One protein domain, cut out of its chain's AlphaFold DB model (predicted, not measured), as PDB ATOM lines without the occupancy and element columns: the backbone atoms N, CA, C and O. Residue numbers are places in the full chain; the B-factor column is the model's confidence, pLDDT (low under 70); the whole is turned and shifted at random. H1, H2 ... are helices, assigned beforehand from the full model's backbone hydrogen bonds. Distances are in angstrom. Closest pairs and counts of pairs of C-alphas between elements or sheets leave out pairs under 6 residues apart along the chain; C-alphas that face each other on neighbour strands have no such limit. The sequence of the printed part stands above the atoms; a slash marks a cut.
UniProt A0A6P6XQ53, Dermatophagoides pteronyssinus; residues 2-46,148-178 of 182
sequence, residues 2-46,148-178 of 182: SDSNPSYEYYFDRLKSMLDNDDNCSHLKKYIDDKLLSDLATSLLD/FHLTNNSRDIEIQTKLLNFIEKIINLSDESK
ATOM      1  N   SER A   2      -2.359  12.669  -0.744       39.81
ATOM      2  CA  SER A   2      -3.568  13.366  -0.295       39.81
ATOM      3  C   SER A   2      -3.390  14.886  -0.290       39.81
ATOM      4  O   SER A   2      -2.828  15.415   0.669       39.81
ATOM      5  N   ASP A   3      -3.899  15.566  -1.322       45.53
ATOM      6  CA  ASP A   3      -4.169  17.009  -1.305       45.53
ATOM      7  C   ASP A   3      -5.267  17.267  -0.269       45.53
ATOM      8  O   ASP A   3      -6.462  17.264  -0.554       45.53
ATOM      9  N   SER A   4      -4.853  17.370   0.989       59.12
ATOM     10  CA  SER A   4      -5.729  17.844   2.049       59.12
ATOM     11  C   SER A   4      -5.778  19.352   1.886       59.12
ATOM     12  O   SER A   4      -4.751  20.007   2.071       59.12
ATOM     13  N   ASN A   5      -6.936  19.889   1.491       67.75
ATOM     14  CA  ASN A   5      -7.143  21.333   1.478       67.75
ATOM     15  C   ASN A   5      -6.680  21.911   2.825       67.75
ATOM     16  O   ASN A   5      -7.001  21.317   3.865       67.75
ATOM     17  N   PRO A   6      -5.908  23.011   2.832       83.38
ATOM     18  CA  PRO A   6      -5.408  23.574   4.075       83.38
ATOM     19  C   PRO A   6      -6.579  23.921   5.000       83.38
ATOM     20  O   PRO A   6      -7.605  24.429   4.548       83.38
ATOM     21  N   SER A   7      -6.451  23.600   6.288       91.69
ATOM     22  CA  SER A   7      -7.508  23.870   7.262       91.69
ATOM     23  C   SER A   7      -7.519  25.338   7.684       91.69
ATOM     24  O   SER A   7      -6.561  26.083   7.470       91.69
ATOM     25  N   TYR A   8      -8.600  25.745   8.346       94.56
ATOM     26  CA  TYR A   8      -8.672  27.043   9.008       94.56
ATOM     27  C   TYR A   8      -7.484  27.256   9.963       94.56
ATOM     28  O   TYR A   8      -6.841  28.306   9.906       94.56
ATOM     29  N   GLU A   9      -7.151  26.255  10.798       94.88
ATOM     30  CA  GLU A   9      -6.048  26.382  11.762       94.88
ATOM     31  C   GLU A   9      -4.715  26.624  11.055       94.88
ATOM     32  O   GLU A   9      -3.925  27.452  11.501       94.88
ATOM     33  N   TYR A  10      -4.491  25.974   9.906       93.69
ATOM     34  CA  TYR A  10      -3.288  26.201   9.111       93.69
ATOM     35  C   TYR A  10      -3.135  27.675   8.708       93.69
ATOM     36  O   TYR A  10      -2.065  28.253   8.910       93.69
ATOM     37  N   TYR A  11      -4.180  28.293   8.147       94.19
ATOM     38  CA  TYR A  11      -4.116  29.692   7.717       94.19
ATOM     39  C   TYR A  11      -3.988  30.647   8.903       94.19
ATOM     40  O   TYR A  11      -3.140  31.541   8.878       94.19
ATOM     41  N   PHE A  12      -4.789  30.443   9.948       96.31
ATOM     42  CA  PHE A  12      -4.797  31.310  11.121       96.31
ATOM     43  C   PHE A  12      -3.449  31.301  11.851       96.31
ATOM     44  O   PHE A  12      -2.861  32.363  12.072       96.31
ATOM     45  N   ASP A  13      -2.908  30.117  12.153       94.50
ATOM     46  CA  ASP A  13      -1.638  29.987  12.872       94.50
ATOM     47  C   ASP A  13      -0.478  30.573  12.064       94.50
ATOM     48  O   ASP A  13       0.424  31.204  12.621       94.50
ATOM     49  N   ARG A  14      -0.504  30.419  10.734       94.00
ATOM     50  CA  ARG A  14       0.497  31.020   9.845       94.00
ATOM     51  C   ARG A  14       0.407  32.539   9.826       94.00
ATOM     52  O   ARG A  14       1.443  33.182   9.981       94.00
ATOM     53  N   LEU A  15      -0.788  33.107   9.668       94.31
ATOM     54  CA  LEU A  15      -0.997  34.557   9.695       94.31
ATOM     55  C   LEU A  15      -0.544  35.155  11.030       94.31
ATOM     56  O   LEU A  15       0.204  36.132  11.050       94.31
ATOM     57  N   LYS A  16      -0.932  34.524  12.141       93.25
ATOM     58  CA  LYS A  16      -0.563  34.950  13.493       93.25
ATOM     59  C   LYS A  16       0.939  34.855  13.733       93.25
ATOM     60  O   LYS A  16       1.558  35.825  14.155       93.25
ATOM     61  N   SER A  17       1.551  33.732  13.359       93.00
ATOM     62  CA  SER A  17       3.000  33.545  13.447       93.00
ATOM     63  C   SER A  17       3.769  34.573  12.610       93.00
ATOM     64  O   SER A  17       4.787  35.092  13.065       93.00
ATOM     65  N   MET A  18       3.297  34.899  11.403       92.19
ATOM     66  CA  MET A  18       3.915  35.936  10.572       92.19
ATOM     67  C   MET A  18       3.774  37.325  11.191       92.19
ATOM     68  O   MET A  18       4.740  38.079  11.179       92.19
ATOM     69  N   LEU A  19       2.615  37.659  11.765       91.00
ATOM     70  CA  LEU A  19       2.423  38.926  12.466       91.00
ATOM     71  C   LEU A  19       3.341  39.029  13.691       91.00
ATOM     72  O   LEU A  19       3.994  40.052  13.883       91.00
ATOM     73  N   ASP A  20       3.420  37.972  14.499       89.19
ATOM     74  CA  ASP A  20       4.179  37.956  15.748       89.19
ATOM     75  C   ASP A  20       5.691  38.037  15.525       89.19
ATOM     76  O   ASP A  20       6.362  38.796  16.229       89.19
ATOM     77  N   ASN A  21       6.208  37.323  14.523       86.81
ATOM     78  CA  ASN A  21       7.643  37.225  14.237       86.81
ATOM     79  C   ASN A  21       8.193  38.355  13.351       86.81
ATOM     80  O   ASN A  21       9.394  38.397  13.094       86.81
ATOM     81  N   ASP A  22       7.346  39.251  12.841       83.38
ATOM     82  CA  ASP A  22       7.788  40.356  11.993       83.38
ATOM     83  C   ASP A  22       8.098  41.606  12.833       83.38
ATOM     84  O   ASP A  22       7.208  42.373  13.216       83.38
ATOM     85  N   ASP A  23       9.387  41.817  13.119       76.00
ATOM     86  CA  ASP A  23       9.886  42.956  13.906       76.00
ATOM     87  C   ASP A  23       9.499  44.316  13.297       76.00
ATOM     88  O   ASP A  23       9.244  45.288  14.018       76.00
ATOM     89  N   ASN A  24       9.357  44.373  11.967       75.88
ATOM     90  CA  ASN A  24       8.955  45.579  11.243       75.88
ATOM     91  C   ASN A  24       7.449  45.867  11.350       75.88
ATOM     92  O   ASN A  24       6.987  46.856  10.794       75.88
ATOM     93  N   CYS A  25       6.669  45.029  12.042       73.19
ATOM     94  CA  CYS A  25       5.219  45.196  12.193       73.19
ATOM     95  C   CYS A  25       4.792  45.654  13.585       73.19
ATOM     96  O   CYS A  25       3.595  45.767  13.846       73.19
ATOM     97  N   SER A  26       5.730  45.926  14.494       77.00
ATOM     98  CA  SER A  26       5.418  46.289  15.883       77.00
ATOM     99  C   SER A  26       4.440  47.471  16.011       77.00
ATOM    100  O   SER A  26       3.544  47.436  16.855       77.00
ATOM    101  N   HIS A  27       4.528  48.480  15.137       83.50
ATOM    102  CA  HIS A  27       3.601  49.621  15.101       83.50
ATOM    103  C   HIS A  27       2.237  49.303  14.471       83.50
ATOM    104  O   HIS A  27       1.274  50.033  14.729       83.50
ATOM    105  N   LEU A  28       2.151  48.225  13.685       83.62
ATOM    106  CA  LEU A  28       0.950  47.769  12.977       83.62
ATOM    107  C   LEU A  28       0.154  46.719  13.760       83.62
ATOM    108  O   LEU A  28      -1.062  46.665  13.608       83.62
ATOM    109  N   LYS A  29       0.802  45.946  14.645       83.62
ATOM    110  CA  LYS A  29       0.181  44.878  15.463       83.62
ATOM    111  C   LYS A  29      -1.089  45.318  16.195       83.62
ATOM    112  O   LYS A  29      -2.038  44.560  16.294       83.62
ATOM    113  N   LYS A  30      -1.147  46.566  16.668       85.06
ATOM    114  CA  LYS A  30      -2.333  47.120  17.352       85.06
ATOM    115  C   LYS A  30      -3.550  47.355  16.445       85.06
ATOM    116  O   LYS A  30      -4.622  47.653  16.961       85.06
ATOM    117  N   TYR A  31      -3.374  47.299  15.127       87.00
ATOM    118  CA  TYR A  31      -4.427  47.502  14.130       87.00
ATOM    119  C   TYR A  31      -4.832  46.203  13.422       87.00
ATOM    120  O   TYR A  31      -5.790  46.215  12.656       87.00
ATOM    121  N   ILE A  32      -4.114  45.104  13.669       90.69
ATOM    122  CA  ILE A  32      -4.402  43.778  13.121       90.69
ATOM    123  C   ILE A  32      -4.751  42.882  14.307       90.69
ATOM    124  O   ILE A  32      -3.862  42.418  15.018       90.69
ATOM    125  N   ASP A  33      -6.044  42.693  14.556       91.56
ATOM    126  CA  ASP A  33      -6.526  41.884  15.671       91.56
ATOM    127  C   ASP A  33      -6.768  40.416  15.274       91.56
ATOM    128  O   ASP A  33      -6.840  40.054  14.098       91.56
ATOM    129  N   ASP A  34      -6.902  39.548  16.283       93.62
ATOM    130  CA  ASP A  34      -7.168  38.118  16.076       93.62
ATOM    131  C   ASP A  34      -8.482  37.882  15.310       93.62
ATOM    132  O   ASP A  34      -8.604  36.894  14.587       93.62
ATOM    133  N   LYS A  35      -9.460  38.790  15.431       95.19
ATOM    134  CA  LYS A  35     -10.722  38.693  14.692       95.19
ATOM    135  C   LYS A  35     -10.483  38.859  13.192       95.19
ATOM    136  O   LYS A  35     -10.954  38.036  12.417       95.19
ATOM    137  N   LEU A  36      -9.730  39.877  12.784       95.19
ATOM    138  CA  LEU A  36      -9.373  40.103  11.388       95.19
ATOM    139  C   LEU A  36      -8.591  38.918  10.813       95.19
ATOM    140  O   LEU A  36      -8.882  38.480   9.703       95.19
ATOM    141  N   LEU A  37      -7.635  38.367  11.567       95.81
ATOM    142  CA  LEU A  37      -6.880  37.188  11.130       95.81
ATOM    143  C   LEU A  37      -7.769  35.946  10.982       95.81
ATOM    144  O   LEU A  37      -7.585  35.177  10.042       95.81
ATOM    145  N   SER A  38      -8.740  35.762  11.877       96.62
ATOM    146  CA  SER A  38      -9.747  34.695  11.806       96.62
ATOM    147  C   SER A  38     -10.652  34.846  10.581       96.62
ATOM    148  O   SER A  38     -10.854  33.892   9.825       96.62
ATOM    149  N   ASP A  39     -11.185  36.049  10.359       96.81
ATOM    150  CA  ASP A  39     -12.029  36.355   9.201       96.81
ATOM    151  C   ASP A  39     -11.248  36.109   7.896       96.81
ATOM    152  O   ASP A  39     -11.749  35.467   6.970       96.81
ATOM    153  N   LEU A  40      -9.981  36.535   7.844       95.81
ATOM    154  CA  LEU A  40      -9.108  36.314   6.696       95.81
ATOM    155  C   LEU A  40      -8.790  34.826   6.485       95.81
ATOM    156  O   LEU A  40      -8.903  34.337   5.366       95.81
ATOM    157  N   ALA A  41      -8.452  34.083   7.542       96.06
ATOM    158  CA  ALA A  41      -8.207  32.641   7.464       96.06
ATOM    159  C   ALA A  41      -9.429  31.873   6.937       96.06
ATOM    160  O   ALA A  41      -9.276  30.924   6.174       96.06
ATOM    161  N   THR A  42     -10.636  32.319   7.295       96.00
ATOM    162  CA  THR A  42     -11.895  31.768   6.773       96.00
ATOM    163  C   THR A  42     -12.064  32.082   5.287       96.00
ATOM    164  O   THR A  42     -12.396  31.192   4.510       96.00
ATOM    165  N   SER A  43     -11.784  33.323   4.876       95.31
ATOM    166  CA  SER A  43     -11.837  33.749   3.470       95.31
ATOM    167  C   SER A  43     -10.865  32.955   2.582       95.31
ATOM    168  O   SER A  43     -11.215  32.577   1.469       95.31
ATOM    169  N   LEU A  44      -9.680  32.607   3.096       93.88
ATOM    170  CA  LEU A  44      -8.675  31.814   2.372       93.88
ATOM    171  C   LEU A  44      -9.061  30.341   2.144       93.88
ATOM    172  O   LEU A  44      -8.395  29.662   1.366       93.88
ATOM    173  N   LEU A  45     -10.129  29.845   2.776       93.31
ATOM    174  CA  LEU A  45     -10.693  28.528   2.461       93.31
ATOM    175  C   LEU A  45     -11.472  28.530   1.137       93.31
ATOM    176  O   LEU A  45     -11.691  27.465   0.556       93.31
ATOM    177  N   ASP A  46     -11.911  29.701   0.669       93.06
ATOM    178  CA  ASP A  46     -12.607  29.843  -0.606       93.06
ATOM    179  C   ASP A  46     -11.601  29.898  -1.760       93.06
ATOM    180  O   ASP A  46     -10.821  30.841  -1.918       93.06
ATOM    181  N   PHE A 148      -9.408  44.634   3.519       96.88
ATOM    182  CA  PHE A 148      -9.217  45.438   2.314       96.88
ATOM    183  C   PHE A 148     -10.389  46.388   2.062       96.88
ATOM    184  O   PHE A 148     -11.557  46.009   2.066       96.88
ATOM    185  N   HIS A 149     -10.054  47.650   1.814       96.69
ATOM    186  CA  HIS A 149     -10.995  48.723   1.508       96.69
ATOM    187  C   HIS A 149     -10.297  49.814   0.699       96.69
ATOM    188  O   HIS A 149      -9.078  49.974   0.767       96.69
ATOM    189  N   LEU A 150     -11.064  50.616  -0.036       97.38
ATOM    190  CA  LEU A 150     -10.517  51.786  -0.724       97.38
ATOM    191  C   LEU A 150     -10.015  52.826   0.283       97.38
ATOM    192  O   LEU A 150     -10.784  53.333   1.101       97.38
ATOM    193  N   THR A 151      -8.735  53.185   0.198       96.44
ATOM    194  CA  THR A 151      -8.118  54.152   1.113       96.44
ATOM    195  C   THR A 151      -6.890  54.808   0.493       96.44
ATOM    196  O   THR A 151      -6.116  54.167  -0.208       96.44
ATOM    197  N   ASN A 152      -6.702  56.092   0.803       93.88
ATOM    198  CA  ASN A 152      -5.478  56.846   0.507       93.88
ATOM    199  C   ASN A 152      -4.660  57.112   1.786       93.88
ATOM    200  O   ASN A 152      -3.700  57.881   1.771       93.88
ATOM    201  N   ASN A 153      -5.078  56.556   2.929       95.25
ATOM    202  CA  ASN A 153      -4.357  56.726   4.180       95.25
ATOM    203  C   ASN A 153      -3.097  55.857   4.159       95.25
ATOM    204  O   ASN A 153      -3.190  54.638   4.052       95.25
ATOM    205  N   SER A 154      -1.928  56.476   4.326       92.75
ATOM    206  CA  SER A 154      -0.645  55.765   4.281       92.75
ATOM    207  C   SER A 154      -0.562  54.588   5.257       92.75
ATOM    208  O   SER A 154       0.068  53.592   4.926       92.75
ATOM    209  N   ARG A 155      -1.185  54.682   6.439       93.12
ATOM    210  CA  ARG A 155      -1.173  53.598   7.428       93.12
ATOM    211  C   ARG A 155      -2.061  52.440   6.994       93.12
ATOM    212  O   ARG A 155      -1.651  51.296   7.120       93.12
ATOM    213  N   ASP A 156      -3.259  52.728   6.493       94.38
ATOM    214  CA  ASP A 156      -4.162  51.674   6.023       94.38
ATOM    215  C   ASP A 156      -3.568  50.952   4.811       94.38
ATOM    216  O   ASP A 156      -3.649  49.731   4.735       94.38
ATOM    217  N   ILE A 157      -2.930  51.695   3.897       94.56
ATOM    218  CA  ILE A 157      -2.199  51.117   2.764       94.56
ATOM    219  C   ILE A 157      -1.096  50.194   3.284       94.56
ATOM    220  O   ILE A 157      -1.025  49.046   2.866       94.56
ATOM    221  N   GLU A 158      -0.284  50.651   4.240       94.00
ATOM    222  CA  GLU A 158       0.776  49.835   4.840       94.00
ATOM    223  C   GLU A 158       0.225  48.542   5.469       94.00
ATOM    224  O   GLU A 158       0.785  47.465   5.258       94.00
ATOM    225  N   ILE A 159      -0.906  48.623   6.182       93.75
ATOM    226  CA  ILE A 159      -1.593  47.460   6.761       93.75
ATOM    227  C   ILE A 159      -2.071  46.506   5.661       93.75
ATOM    228  O   ILE A 159      -1.763  45.318   5.717       93.75
ATOM    229  N   GLN A 160      -2.781  47.006   4.647       95.81
ATOM    230  CA  GLN A 160      -3.295  46.192   3.541       95.81
ATOM    231  C   GLN A 160      -2.167  45.521   2.754       95.81
ATOM    232  O   GLN A 160      -2.229  44.324   2.480       95.81
ATOM    233  N   THR A 161      -1.092  46.255   2.459       93.56
ATOM    234  CA  THR A 161       0.122  45.708   1.842       93.56
ATOM    235  C   THR A 161       0.740  44.626   2.722       93.56
ATOM    236  O   THR A 161       1.213  43.608   2.217       93.56
ATOM    237  N   LYS A 162       0.735  44.796   4.048       93.50
ATOM    238  CA  LYS A 162       1.261  43.782   4.961       93.50
ATOM    239  C   LYS A 162       0.428  42.505   4.958       93.50
ATOM    240  O   LYS A 162       1.001  41.423   4.839       93.50
ATOM    241  N   LEU A 163      -0.893  42.634   5.043       94.31
ATOM    242  CA  LEU A 163      -1.815  41.503   4.968       94.31
ATOM    243  C   LEU A 163      -1.636  40.749   3.650       94.31
ATOM    244  O   LEU A 163      -1.455  39.533   3.670       94.31
ATOM    245  N   LEU A 164      -1.581  41.468   2.526       94.06
ATOM    246  CA  LEU A 164      -1.370  40.867   1.210       94.06
ATOM    247  C   LEU A 164      -0.046  40.094   1.143       94.06
ATOM    248  O   LEU A 164      -0.035  38.939   0.735       94.06
ATOM    249  N   ASN A 165       1.048  40.669   1.648       92.06
ATOM    250  CA  ASN A 165       2.346  39.988   1.709       92.06
ATOM    251  C   ASN A 165       2.317  38.703   2.552       92.06
ATOM    252  O   ASN A 165       3.003  37.732   2.226       92.06
ATOM    253  N   PHE A 166       1.574  38.681   3.661       92.62
ATOM    254  CA  PHE A 166       1.418  37.463   4.460       92.62
ATOM    255  C   PHE A 166       0.646  36.396   3.688       92.62
ATOM    256  O   PHE A 166       1.101  35.258   3.596       92.62
ATOM    257  N   ILE A 167      -0.475  36.779   3.079       92.44
ATOM    258  CA  ILE A 167      -1.305  35.892   2.262       92.44
ATOM    259  C   ILE A 167      -0.491  35.297   1.104       92.44
ATOM    260  O   ILE A 167      -0.465  34.078   0.930       92.44
ATOM    261  N   GLU A 168       0.236  36.131   0.358       91.12
ATOM    262  CA  GLU A 168       1.082  35.698  -0.757       91.12
ATOM    263  C   GLU A 168       2.146  34.688  -0.316       91.12
ATOM    264  O   GLU A 168       2.372  33.692  -1.003       91.12
ATOM    265  N   LYS A 169       2.771  34.892   0.850       90.50
ATOM    266  CA  LYS A 169       3.745  33.939   1.407       90.50
ATOM    267  C   LYS A 169       3.106  32.607   1.784       90.50
ATOM    268  O   LYS A 169       3.726  31.570   1.576       90.50
ATOM    269  N   ILE A 170       1.890  32.615   2.331       89.81
ATOM    270  CA  ILE A 170       1.189  31.381   2.719       89.81
ATOM    271  C   ILE A 170       0.777  30.578   1.479       89.81
ATOM    272  O   ILE A 170       0.955  29.362   1.445       89.81
ATOM    273  N   ILE A 171       0.281  31.256   0.442       86.94
ATOM    274  CA  ILE A 171      -0.147  30.630  -0.821       86.94
ATOM    275  C   ILE A 171       1.061  30.311  -1.732       86.94
ATOM    276  O   ILE A 171       0.931  29.595  -2.720       86.94
ATOM    277  N   ASN A 172       2.271  30.749  -1.363       82.94
ATOM    278  CA  ASN A 172       3.510  30.620  -2.140       82.94
ATOM    279  C   ASN A 172       3.488  31.368  -3.485       82.94
ATOM    280  O   ASN A 172       4.074  30.907  -4.465       82.94
ATOM    281  N   LEU A 173       2.844  32.536  -3.521       73.00
ATOM    282  CA  LEU A 173       2.803  33.442  -4.677       73.00
ATOM    283  C   LEU A 173       4.040  34.342  -4.784       73.00
ATOM    284  O   LEU A 173       4.242  34.991  -5.805       73.00
ATOM    285  N   SER A 174       4.883  34.362  -3.750       59.22
ATOM    286  CA  SER A 174       6.116  35.156  -3.704       59.22
ATOM    287  C   SER A 174       7.233  34.635  -4.616       59.22
ATOM    288  O   SER A 174       8.286  35.259  -4.705       59.22
ATOM    289  N   ASP A 175       7.045  33.470  -5.236       57.75
ATOM    290  CA  ASP A 175       8.013  32.862  -6.143       57.75
ATOM    291  C   ASP A 175       7.577  33.108  -7.593       57.75
ATOM    292  O   ASP A 175       6.795  32.350  -8.167       57.75
ATOM    293  N   GLU A 176       8.072  34.197  -8.184       54.59
ATOM    294  CA  GLU A 176       7.764  34.605  -9.564       54.59
ATOM    295  C   GLU A 176       8.116  33.520 -10.593       54.59
ATOM    296  O   GLU A 176       7.486  33.436 -11.646       54.59
ATOM    297  N   SER A 177       9.047  32.618 -10.258       51.41
ATOM    298  CA  SER A 177       9.394  31.469 -11.101       51.41
ATOM    299  C   SER A 177       8.250  30.453 -11.252       51.41
ATOM    300  O   SER A 177       8.221  29.706 -12.228       51.41
ATOM    301  N   LYS A 178       7.263  30.465 -10.345       48.81
ATOM    302  CA  LYS A 178       6.037  29.647 -10.418       48.81
ATOM    303  C   LYS A 178       4.893  30.327 -11.172       48.81
ATOM    304  O   LYS A 178       3.902  29.673 -11.479       48.81
TER     305      LYS A 178
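This is residues 2 to 46 and 148 to 178 of the 182 residues of a protein of Dermatophagoides pteronyssinus (UniProt A0A6P6XQ53). The longest helix, H3, packs by residues 166 to 170 on H1, one leg of a splayed helical hairpin of H1 and H2. A long loop, residues 22 to 33, joins the two legs. The printed part has 76 residues with three named helices, in the order H1, H2, H3, and no named strand: all helix. It is compact, with a radius of gyration of the C-alphas of 13.0 A and spans of 43 by 30 by 26 A.

H3, residues 154 to 171, touches H1, residues 8 to 21, with residues 166 to 170 alone; the closest C-alphas, of Leu 15 and Phe 166, are 6.5 A apart. They run opposite ways at a steep tilt of 53 degrees. H1 touches H2, residues 34 to 43, closest at the C-alphas of Tyr 11 and Ala 41, 5.0 A; this hairpin runs opposite ways at a steep tilt of 45 degrees. H2 and H3 are apart. In H1, H2 and H3 every O i to N i+4 pair is within hydrogen-bond range.

H3 measures 25.7 A, H1 19.9 A and H2 14.1 A. C-alpha 8 is at (-8.672, 27.043, 9.008), C-alpha 171 at (-0.147, 30.630, -0.821).

Residues 47 to 147 are not printed; C-alphas 46 and 148 are 16.2 A apart. Residues 2 to 5 and 174 to 178 have pLDDT under 70.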